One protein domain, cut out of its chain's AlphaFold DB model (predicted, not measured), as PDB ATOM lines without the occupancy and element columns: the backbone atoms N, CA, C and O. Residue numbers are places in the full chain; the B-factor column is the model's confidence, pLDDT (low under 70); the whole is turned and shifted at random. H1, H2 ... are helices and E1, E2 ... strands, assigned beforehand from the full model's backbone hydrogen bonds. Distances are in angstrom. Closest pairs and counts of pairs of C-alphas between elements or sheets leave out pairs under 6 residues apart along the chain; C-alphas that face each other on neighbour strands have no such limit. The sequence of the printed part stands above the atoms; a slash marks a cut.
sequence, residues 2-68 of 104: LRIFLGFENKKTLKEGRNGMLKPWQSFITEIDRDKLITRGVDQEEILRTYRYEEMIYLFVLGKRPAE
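What this domain is: This is residues 2 to 68 of the 104 residues of an uncharacterized protein of Candidatus Wildermuthbacteria bacterium RIFCSPLOWO2_12_FULL_40_9 (UniProt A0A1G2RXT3). The parts follow one another along an elongated, loosely built model: a small strand hairpin, E1 and E2, at one end, a second hairpin, E3 and E4, in the middle, and a pair of short helices, H1 and H2, at the other end. A first stretch with no named element, residues 2 to 13, comes before the first hairpin. The printed part has 67 residues with four named strands and two named helices, in the order E1, E2, E3, E4, H1, H2; each hairpin is an antiparallel sheet of two strands. The class is mixed, helices and strands, with 31 of the 67 residues in named elements, under half. The whole is loose, with a radius of gyration of the C-alphas of 14.8 A, and spans 48 by 24 by 21 A.

How they stand to each other: After residues 2 to 13, E1, residues 14 to 16, and E2, residues 22 to 24, form a hairpin, antiparallel at 138 degrees between their directions. N 15 and O 23 are within hydrogen-bond range at 2.8 A, as are N 23 and O 15 at 2.8 A. E3, residues 30 to 33, and E4, residues 36 to 39, form the second hairpin, antiparallel at 170 degrees, with N 31 and O 38 2.7 A apart and N 38 and O 31 2.8 A apart. E2 and E3 are apart. Residues 38 to 39 of E4 also make a short antiparallel pairing with residues 42 to 43. The closest C-alphas of E4 and H1, residues 44 to 50, are those of Leu 37 and Gln 44, 5.5 A apart. H1 and H2, residues 53 to 62, are close but not clearly touching, with the closest C-alphas, those of Ile 47 and Met 56, 7.0 A apart. They run opposite ways at a steep tilt of 46 degrees. The closest C-alphas of E4 and H2 are those of Thr 39 and Phe 60, 7.5 A apart. In H1 and H2 every O i to N i+4 pair is within hydrogen-bond range.

Where its parts are: E1 begins at C-alpha 14, (105.637, 61.993, 245.721), and runs from Leu 14 to Glu 16; E2 runs from Leu 22 to Pro 24. E3, Thr 30 to Asp 33, is 10.2 A long from first to last C-alpha, and E4, Lys 36 to Thr 39, is 10.1 A. H1, Gln 44 to Thr 50, is 10.1 A long and begins at C-alpha 44, (116.630, 72.502, 266.174). H2, Tyr 53 to Leu 62, is 14.2 A long and ends at C-alpha 62, (124.097, 58.328, 262.882).

The domain as a whole: The two C-alphas farthest apart are those of Gly 20 and Glu 68, at 47.8 A. The printed part has no cut, and the links between its named elements are tight. The mean pLDDT of the printed part is 79.2, and residues 2 to 18 and residue 20 are under 70.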
ATOM      1  N   LEU A   2     102.750  57.083 263.885       26.61
ATOM      2  CA  LEU A   2     103.235  57.359 262.530       26.61
ATOM      3  C   LEU A   2     103.235  58.882 262.322       26.61
ATOM      4  O   LEU A   2     102.170  59.468 262.152       26.61
ATOM      5  N   ARG A   3     104.400  59.533 262.420       38.31
ATOM      6  CA  ARG A   3     104.516  60.981 262.206       38.31
ATOM      7  C   ARG A   3     104.612  61.264 260.710       38.31
ATOM      8  O   ARG A   3     105.543  60.838 260.032       38.31
ATOM      9  N   ILE A   4     103.564  61.901 260.198       42.09
ATOM     10  CA  ILE A   4     103.420  62.309 258.805       42.09
ATOM     11  C   ILE A   4     104.204  63.603 258.625       42.09
ATOM     12  O   ILE A   4     103.967  64.577 259.330       42.09
ATOM     13  N   PHE A   5     105.104  63.605 257.652       42.91
ATOM     14  CA  PHE A   5     105.731  64.821 257.175       42.91
ATOM     15  C   PHE A   5     104.840  65.543 256.198       42.91
ATOM     16  O   PHE A   5     104.571  65.036 255.106       42.91
ATOM     17  N   LEU A   6     104.453  66.753 256.578       39.78
ATOM     18  CA  LEU A   6     104.016  67.779 255.649       39.78
ATOM     19  C   LEU A   6     105.223  68.199 254.806       39.78
ATOM     20  O   LEU A   6     105.894  69.194 255.062       39.78
ATOM     21  N   GLY A   7     105.504  67.412 253.769       41.16
ATOM     22  CA  GLY A   7     106.083  67.979 252.565       41.16
ATOM     23  C   GLY A   7     105.071  68.989 252.044       41.16
ATOM     24  O   GLY A   7     104.012  68.589 251.562       41.16
ATOM     25  N   PHE A   8     105.369  70.281 252.196       42.12
ATOM     26  CA  PHE A   8     104.707  71.345 251.443       42.12
ATOM     27  C   PHE A   8     104.503  70.858 250.005       42.12
ATOM     28  O   PHE A   8     105.460  70.364 249.410       42.12
ATOM     29  N   GLU A   9     103.264  70.934 249.512       43.03
ATOM     30  CA  GLU A   9     102.713  70.361 248.272       43.03
ATOM     31  C   GLU A   9     103.615  70.483 247.031       43.03
ATOM     32  O   GLU A   9     103.349  71.227 246.091       43.03
ATOM     33  N   ASN A  10     104.692  69.709 246.981       43.09
ATOM     34  CA  ASN A  10     105.604  69.696 245.855       43.09
ATOM     35  C   ASN A  10     105.523  68.314 245.219       43.09
ATOM     36  O   ASN A  10     106.050  67.339 245.761       43.09
ATOM     37  N   LYS A  11     104.850  68.228 244.059       47.72
ATOM     38  CA  LYS A  11     104.605  66.981 243.305       47.72
ATOM     39  C   LYS A  11     105.872  66.137 243.084       47.72
ATOM     40  O   LYS A  11     105.768  64.930 242.915       47.72
ATOM     41  N   LYS A  12     107.063  66.749 243.140       50.84
ATOM     42  CA  LYS A  12     108.375  66.085 243.018       50.84
ATOM     43  C   LYS A  12     108.740  65.165 244.189       50.84
ATOM     44  O   LYS A  12     109.613  64.320 244.044       50.84
ATOM     45  N   THR A  13     108.103  65.332 245.346       52.22
ATOM     46  CA  THR A  13     108.380  64.536 246.557       52.22
ATOM     47  C   THR A  13     107.481  63.309 246.682       52.22
ATOM     48  O   THR A  13     107.577  62.568 247.657       52.22
ATOM     49  N   LEU A  14     106.604  63.077 245.705       59.41
ATOM     50  CA  LEU A  14     105.637  61.993 245.721       59.41
ATOM     51  C   LEU A  14     106.223  60.733 245.068       59.41
ATOM     52  O   LEU A  14     106.704  60.772 243.940       59.41
ATOM     53  N   LYS A  15     106.158  59.601 245.771       63.56
ATOM     54  CA  LYS A  15     106.447  58.265 245.235       63.56
ATOM     55  C   LYS A  15     105.150  57.549 244.890       63.56
ATOM     56  O   LYS A  15     104.173  57.639 245.633       63.56
ATOM     57  N   GLU A  16     105.154  56.799 243.797       62.75
ATOM     58  CA  GLU A  16     104.015  55.974 243.405       62.75
ATOM     59  C   GLU A  16     103.848  54.798 244.381       62.75
ATOM     60  O   GLU A  16     104.756  53.993 244.596       62.75
ATOM     61  N   GLY A  17     102.706  54.750 245.066       65.62
ATOM     62  CA  GLY A  17     102.362  53.669 245.980       65.62
ATOM     63  C   GLY A  17     101.848  52.436 245.234       65.62
ATOM     64  O   GLY A  17     101.367  52.531 244.112       65.62
ATOM     65  N   ARG A  18     101.853  51.275 245.903       63.06
ATOM     66  CA  ARG A  18     101.396  49.975 245.353       63.06
ATOM     67  C   ARG A  18      99.968  49.959 244.771       63.06
ATOM     68  O   ARG A  18      99.643  49.036 244.040       63.06
ATOM     69  N   ASN A  19      99.147  50.968 245.072       73.44
ATOM     70  CA  ASN A  19      97.769  51.109 244.586       73.44
ATOM     71  C   ASN A  19      97.611  52.248 243.550       73.44
ATOM     72  O   ASN A  19      96.501  52.733 243.358       73.44
ATOM     73  N   GLY A  20      98.702  52.767 242.973       68.56
ATOM     74  CA  GLY A  20      98.679  53.939 242.079       68.56
ATOM     75  C   GLY A  20      98.472  55.285 242.794       68.56
ATOM     76  O   GLY A  20      98.453  56.338 242.165       68.56
ATOM     77  N   MET A  21      98.335  55.284 244.125       70.56
ATOM     78  CA  MET A  21      98.238  56.509 244.923       70.56
ATOM     79  C   MET A  21      99.625  57.067 245.243       70.56
ATOM     80  O   MET A  21     100.461  56.378 245.833       70.56
ATOM     81  N   LEU A  22      99.836  58.338 244.915       70.69
ATOM     82  CA  LEU A  22     101.033  59.094 245.264       70.69
ATOM     83  C   LEU A  22     101.147  59.267 246.788       70.69
ATOM     84  O   LEU A  22     100.221  59.750 247.439       70.69
ATOM     85  N   LYS A  23     102.290  58.879 247.360       75.12
ATOM     86  CA  LYS A  23     102.614  59.063 248.782       75.12
ATOM     87  C   LYS A  23     103.813  59.998 248.946       75.12
ATOM     88  O   LYS A  23     104.776  59.851 248.194       75.12
ATOM     89  N   PRO A  24     103.808  60.912 249.930       71.44
ATOM     90  CA  PRO A  24     104.966  61.752 250.223       71.44
ATOM     91  C   PRO A  24     106.203  60.920 250.566       71.44
ATOM     92  O   PRO A  24     106.096  59.869 251.207       71.44
ATOM     93  N   TRP A  25     107.380  61.398 250.164       76.44
ATOM     94  CA  TRP A  25     108.660  60.856 250.602       76.44
ATOM     95  C   TRP A  25     108.738  60.907 252.129       76.44
ATOM     96  O   TRP A  25     108.590  61.964 252.739       76.44
ATOM     97  N   GLN A  26     108.985  59.756 252.747       77.75
ATOM     98  CA  GLN A  26     109.137  59.646 254.193       77.75
ATOM     99  C   GLN A  26     110.619  59.693 254.566       77.75
ATOM    100  O   GLN A  26     111.435  58.981 253.980       77.75
ATOM    101  N   SER A  27     110.958  60.523 255.553       83.00
ATOM    102  CA  SER A  27     112.292  60.585 256.152       83.00
ATOM    103  C   SER A  27     112.201  60.340 257.657       83.00
ATOM    104  O   SER A  27     111.203  60.684 258.283       83.00
ATOM    105  N   PHE A  28     113.261  59.771 258.232       84.56
ATOM    106  CA  PHE A  28     113.420  59.591 259.680       84.56
ATOM    107  C   PHE A  28     114.458  60.562 260.265       84.56
ATOM    108  O   PHE A  28     115.033  60.288 261.319       84.56
ATOM    109  N   ILE A  29     114.777  61.642 259.539       87.88
ATOM    110  CA  ILE A  29     115.870  62.555 259.894       87.88
ATOM    111  C   ILE A  29     115.323  63.806 260.573       87.88
ATOM    112  O   ILE A  29     115.629  64.018 261.737       87.88
ATOM    113  N   THR A  30     114.504  64.603 259.894       89.00
ATOM    114  CA  THR A  30     114.063  65.917 260.394       89.00
ATOM    115  C   THR A  30     112.576  66.031 260.263       89.00
ATOM    116  O   THR A  30     112.185  65.880 259.115       89.00
ATOM    117  N   GLU A  31     111.868  66.299 261.382       87.69
ATOM    118  CA  GLU A  31     110.442  66.547 261.738       87.69
ATOM    119  C   GLU A  31     110.071  68.025 261.695       87.69
ATOM    120  O   GLU A  31     110.648  68.823 262.417       87.69
ATOM    121  N   ILE A  32     109.109  68.375 260.831       86.69
ATOM    122  CA  ILE A  32     108.653  69.747 260.588       86.69
ATOM    123  C   ILE A  32     107.172  69.827 260.963       86.69
ATOM    124  O   ILE A  32     106.355  69.100 260.395       86.69
ATOM    125  N   ASP A  33     106.842  70.723 261.885       84.62
ATOM    126  CA  ASP A  33     105.482  71.117 262.265       84.62
ATOM    127  C   ASP A  33     105.406  72.655 262.357       84.62
ATOM    128  O   ASP A  33     106.423  73.344 262.221       84.62
ATOM    129  N   ARG A  34     104.213  73.221 262.574       81.12
ATOM    130  CA  ARG A  34     104.069  74.657 262.855       81.12
ATOM    131  C   ARG A  34     104.887  75.008 264.093       81.12
ATOM    132  O   ARG A  34     104.659  74.458 265.165       81.12
ATOM    133  N   ASP A  35     105.856  75.897 263.895       84.88
ATOM    134  CA  ASP A  35     106.770  76.414 264.917       84.88
ATOM    135  C   ASP A  35     107.669  75.363 265.580       84.88
ATOM    136  O   ASP A  35     108.261  75.622 266.625       84.88
ATOM    137  N   LYS A  36     107.808  74.175 264.976       86.44
ATOM    138  CA  LYS A  36     108.660  73.123 265.525       86.44
ATOM    139  C   LYS A  36     109.476  72.428 264.450       86.44
ATOM    140  O   LYS A  36     108.936  71.903 263.477       86.44
ATOM    141  N   LEU A  37     110.783  72.374 264.678       91.31
ATOM    142  CA  LEU A  37     111.732  71.657 263.842       91.31
ATOM    143  C   LEU A  37     112.542  70.719 264.734       91.31
ATOM    144  O   LEU A  37     113.289  71.172 265.590       91.31
ATOM    145  N   ILE A  38     112.364  69.413 264.568       92.62
ATOM    146  CA  ILE A  38     113.061  68.389 265.351       92.62
ATOM    147  C   ILE A  38     113.941  67.591 264.400       92.62
ATOM    148  O   ILE A  38     113.436  67.001 263.453       92.62
ATOM    149  N   THR A  39     115.230  67.452 264.676       93.00
ATOM    150  CA  THR A  39     116.111  66.550 263.932       93.00
ATOM    151  C   THR A  39     116.572  65.408 264.822       93.00
ATOM    152  O   THR A  39     117.157  65.617 265.879       93.00
ATOM    153  N   ARG A  40     116.288  64.169 264.403       91.75
ATOM    154  CA  ARG A  40     116.642  62.925 265.111       91.75
ATOM    155  C   ARG A  40     116.193  62.916 266.578       91.75
ATOM    156  O   ARG A  40     116.862  62.361 267.438       91.75
ATOM    157  N   GLY A  41     115.034  63.517 266.848       91.62
ATOM    158  CA  GLY A  41     114.466  63.625 268.194       91.62
ATOM    159  C   GLY A  41     114.974  64.810 269.022       91.62
ATOM    160  O   GLY A  41     114.498  64.980 270.138       91.62
ATOM    161  N   VAL A  42     115.879  65.635 268.487       94.31
ATOM    162  CA  VAL A  42     116.441  66.826 269.143       94.31
ATOM    163  C   VAL A  42     115.829  68.083 268.530       94.31
ATOM    164  O   VAL A  42     115.689  68.161 267.311       94.31
ATOM    165  N   ASP A  43     115.445  69.060 269.349       94.12
ATOM    166  CA  ASP A  43     114.919  70.333 268.846       94.12
ATOM    167  C   ASP A  43     116.011  71.121 268.099       94.12
ATOM    168  O   ASP A  43     117.163  71.174 268.536       94.12
ATOM    169  N   GLN A  44     115.671  71.740 266.969       92.88
ATOM    170  CA  GLN A  44     116.630  72.502 266.174       92.88
ATOM    171  C   GLN A  44     117.256  73.649 266.976       92.88
ATOM    172  O   GLN A  44     118.446  73.924 266.807       92.88
ATOM    173  N   GLU A  45     116.499  74.310 267.856       94.00
ATOM    174  CA  GLU A  45     117.059  75.368 268.700       94.00
ATOM    175  C   GLU A  45     118.128  74.830 269.655       94.00
ATOM    176  O   GLU A  45     119.142  75.490 269.889       94.00
ATOM    177  N   GLU A  46     117.940  73.617 270.180       95.00
ATOM    178  CA  GLU A  46     118.928  72.953 271.029       95.00
ATOM    179  C   GLU A  46     120.199  72.628 270.240       95.00
ATOM    180  O   GLU A  46     121.305  72.884 270.726       95.00
ATOM    181  N   ILE A  47     120.048  72.130 269.006       95.06
ATOM    182  CA  ILE A  47     121.175  71.852 268.106       95.06
ATOM    183  C   ILE A  47     122.001  73.124 267.899       95.06
ATOM    184  O   ILE A  47     123.209  73.120 268.122       95.06
ATOM    185  N   LEU A  48     121.347  74.233 267.545       94.44
ATOM    186  CA  LEU A  48     122.014  75.512 267.285       94.44
ATOM    187  C   LEU A  48     122.728  76.086 268.514       94.44
ATOM    188  O   LEU A  48     123.766  76.728 268.377       94.44
ATOM    189  N   ARG A  49     122.165  75.890 269.709       96.31
ATOM    190  CA  ARG A  49     122.704  76.463 270.948       96.31
ATOM    191  C   ARG A  49     123.828  75.634 271.560       96.31
ATOM    192  O   ARG A  49     124.644  76.201 272.281       96.31
ATOM    193  N   THR A  50     123.843  74.316 271.346       96.69
ATOM    194  CA  THR A  50     124.650  73.403 272.180       96.69
ATOM    195  C   THR A  50     125.555  72.433 271.426       96.69
ATOM    196  O   THR A  50     126.432  71.846 272.061       96.69
ATOM    197  N   TYR A  51     125.370  72.234 270.117       97.38
ATOM    198  CA  TYR A  51     126.165  71.273 269.347       97.38
ATOM    199  C   TYR A  51     127.326  71.969 268.640       97.38
ATOM    200  O   TYR A  51     127.167  73.024 268.024       97.38
ATOM    201  N   ARG A  52     128.494  71.326 268.652       96.75
ATOM    202  CA  ARG A  52     129.600  71.632 267.737       96.75
ATOM    203  C   ARG A  52     129.283  71.109 266.333       96.75
ATOM    204  O   ARG A  52     128.430  70.237 266.151       96.75
ATOM    205  N   TYR A  53     129.984  71.622 265.324       95.94
ATOM    206  CA  TYR A  53     129.729  71.289 263.917       95.94
ATOM    207  C   TYR A  53     129.815  69.778 263.634       95.94
ATOM    208  O   TYR A  53     128.919  69.189 263.036       95.94
ATOM    209  N   GLU A  54     130.862  69.132 264.128       97.12
ATOM    210  CA  GLU A  54     131.075  67.690 264.044       97.12
ATOM    211  C   GLU A  54     129.998  66.891 264.790       97.12
ATOM    212  O   GLU A  54     129.544  65.868 264.284       97.12
ATOM    213  N   GLU A  55     129.525  67.362 265.951       97.75
ATOM    214  CA  GLU A  55     128.467  66.686 266.709       97.75
ATOM    215  C   GLU A  55     127.139  66.723 265.951       97.75
ATOM    216  O   GLU A  55     126.410  65.732 265.925       97.75
ATOM    217  N   MET A  56     126.844  67.850 265.299       96.56
ATOM    218  CA  MET A  56     125.676  68.011 264.435       96.56
ATOM    219  C   MET A  56     125.736  67.056 263.234       96.56
ATOM    220  O   MET A  56     124.758  66.365 262.946       96.56
ATOM    221  N   ILE A  57     126.887  66.964 262.556       95.81
ATOM    222  CA  ILE A  57     127.080  66.013 261.449       95.81
ATOM    223  C   ILE A  57     126.882  64.579 261.938       95.81
ATOM    224  O   ILE A  57     126.167  63.799 261.302       95.81
ATOM    225  N   TYR A  58     127.484  64.239 263.080       97.12
ATOM    226  CA  TYR A  58     127.353  62.920 263.684       97.12
ATOM    227  C   TYR A  58     125.876  62.598 263.962       97.12
ATOM    228  O   TYR A  58     125.398  61.528 263.582       97.12
ATOM    229  N   LEU A  59     125.124  63.543 264.539       95.69
ATOM    230  CA  LEU A  59     123.688  63.405 264.778       95.69
ATOM    231  C   LEU A  59     122.916  63.152 263.476       95.69
ATOM    232  O   LEU A  59     122.080  62.253 263.428       95.69
ATOM    233  N   PHE A  60     123.186  63.895 262.404       93.00
ATOM    234  CA  PHE A  60     122.445  63.749 261.145       93.00
ATOM    235  C   PHE A  60     122.651  62.374 260.504       93.00
ATOM    236  O   PHE A  60     121.680  61.717 260.101       93.00
ATOM    237  N   VAL A  61     123.903  61.918 260.466       93.50
ATOM    238  CA  VAL A  61     124.282  60.653 259.833       93.50
ATOM    239  C   VAL A  61     123.872  59.461 260.698       93.50
ATOM    240  O   VAL A  61     123.226  58.538 260.201       93.50
ATOM    241  N   LEU A  62     124.200  59.489 261.991       94.31
ATOM    242  CA  LEU A  62     124.097  58.328 262.882       94.31
ATOM    243  C   LEU A  62     122.886  58.367 263.819       94.31
ATOM    244  O   LEU A  62     122.543  57.350 264.416       94.31
ATOM    245  N   GLY A  63     122.197  59.503 263.924       94.56
ATOM    246  CA  GLY A  63     120.952  59.628 264.683       94.56
ATOM    247  C   GLY A  63     121.116  59.676 266.201       94.56
ATOM    248  O   GLY A  63     120.124  59.529 266.906       94.56
ATOM    249  N   LYS A  64     122.339  59.869 266.709       95.25
ATOM    250  CA  LYS A  64     122.640  60.000 268.141       95.25
ATOM    251  C   LYS A  64     123.679  61.097 268.371       95.25
ATOM    252  O   LYS A  64     124.456  61.395 267.466       95.25
ATOM    253  N   ARG A  65     123.731  61.661 269.578       95.44
ATOM    254  CA  ARG A  65     124.825  62.556 269.979       95.44
ATOM    255  C   ARG A  65     126.110  61.734 270.193       95.44
ATOM    256  O   ARG A  65     126.018  60.674 270.819       95.44
ATOM    257  N   PRO A  66     127.270  62.163 269.670       97.50
ATOM    258  CA  PRO A  66     128.521  61.441 269.876       97.50
ATOM    259  C   PRO A  66     129.021  61.561 271.318       97.50
ATOM    260  O   PRO A  66     128.761  62.552 272.000       97.50
ATOM    261  N   ALA A  67     129.802  60.575 271.754       98.00
ATOM    262  CA  ALA A  67     130.700  60.736 272.890       98.00
ATOM    263  C   ALA A  67     131.861  61.688 272.537       98.00
ATOM    264  O   ALA A  67     132.176  61.894 271.366       98.00
ATOM    265  N   GLU A  68     132.552  62.223 273.545       97.50
ATOM    266  CA  GLU A  68     133.655  63.179 273.351       97.50
ATOM    267  C   GLU A  68     134.752  62.647 272.412       97.50
ATOM    268  O   GLU A  68     135.160  63.328 271.474       97.50
TER     269      GLU A  68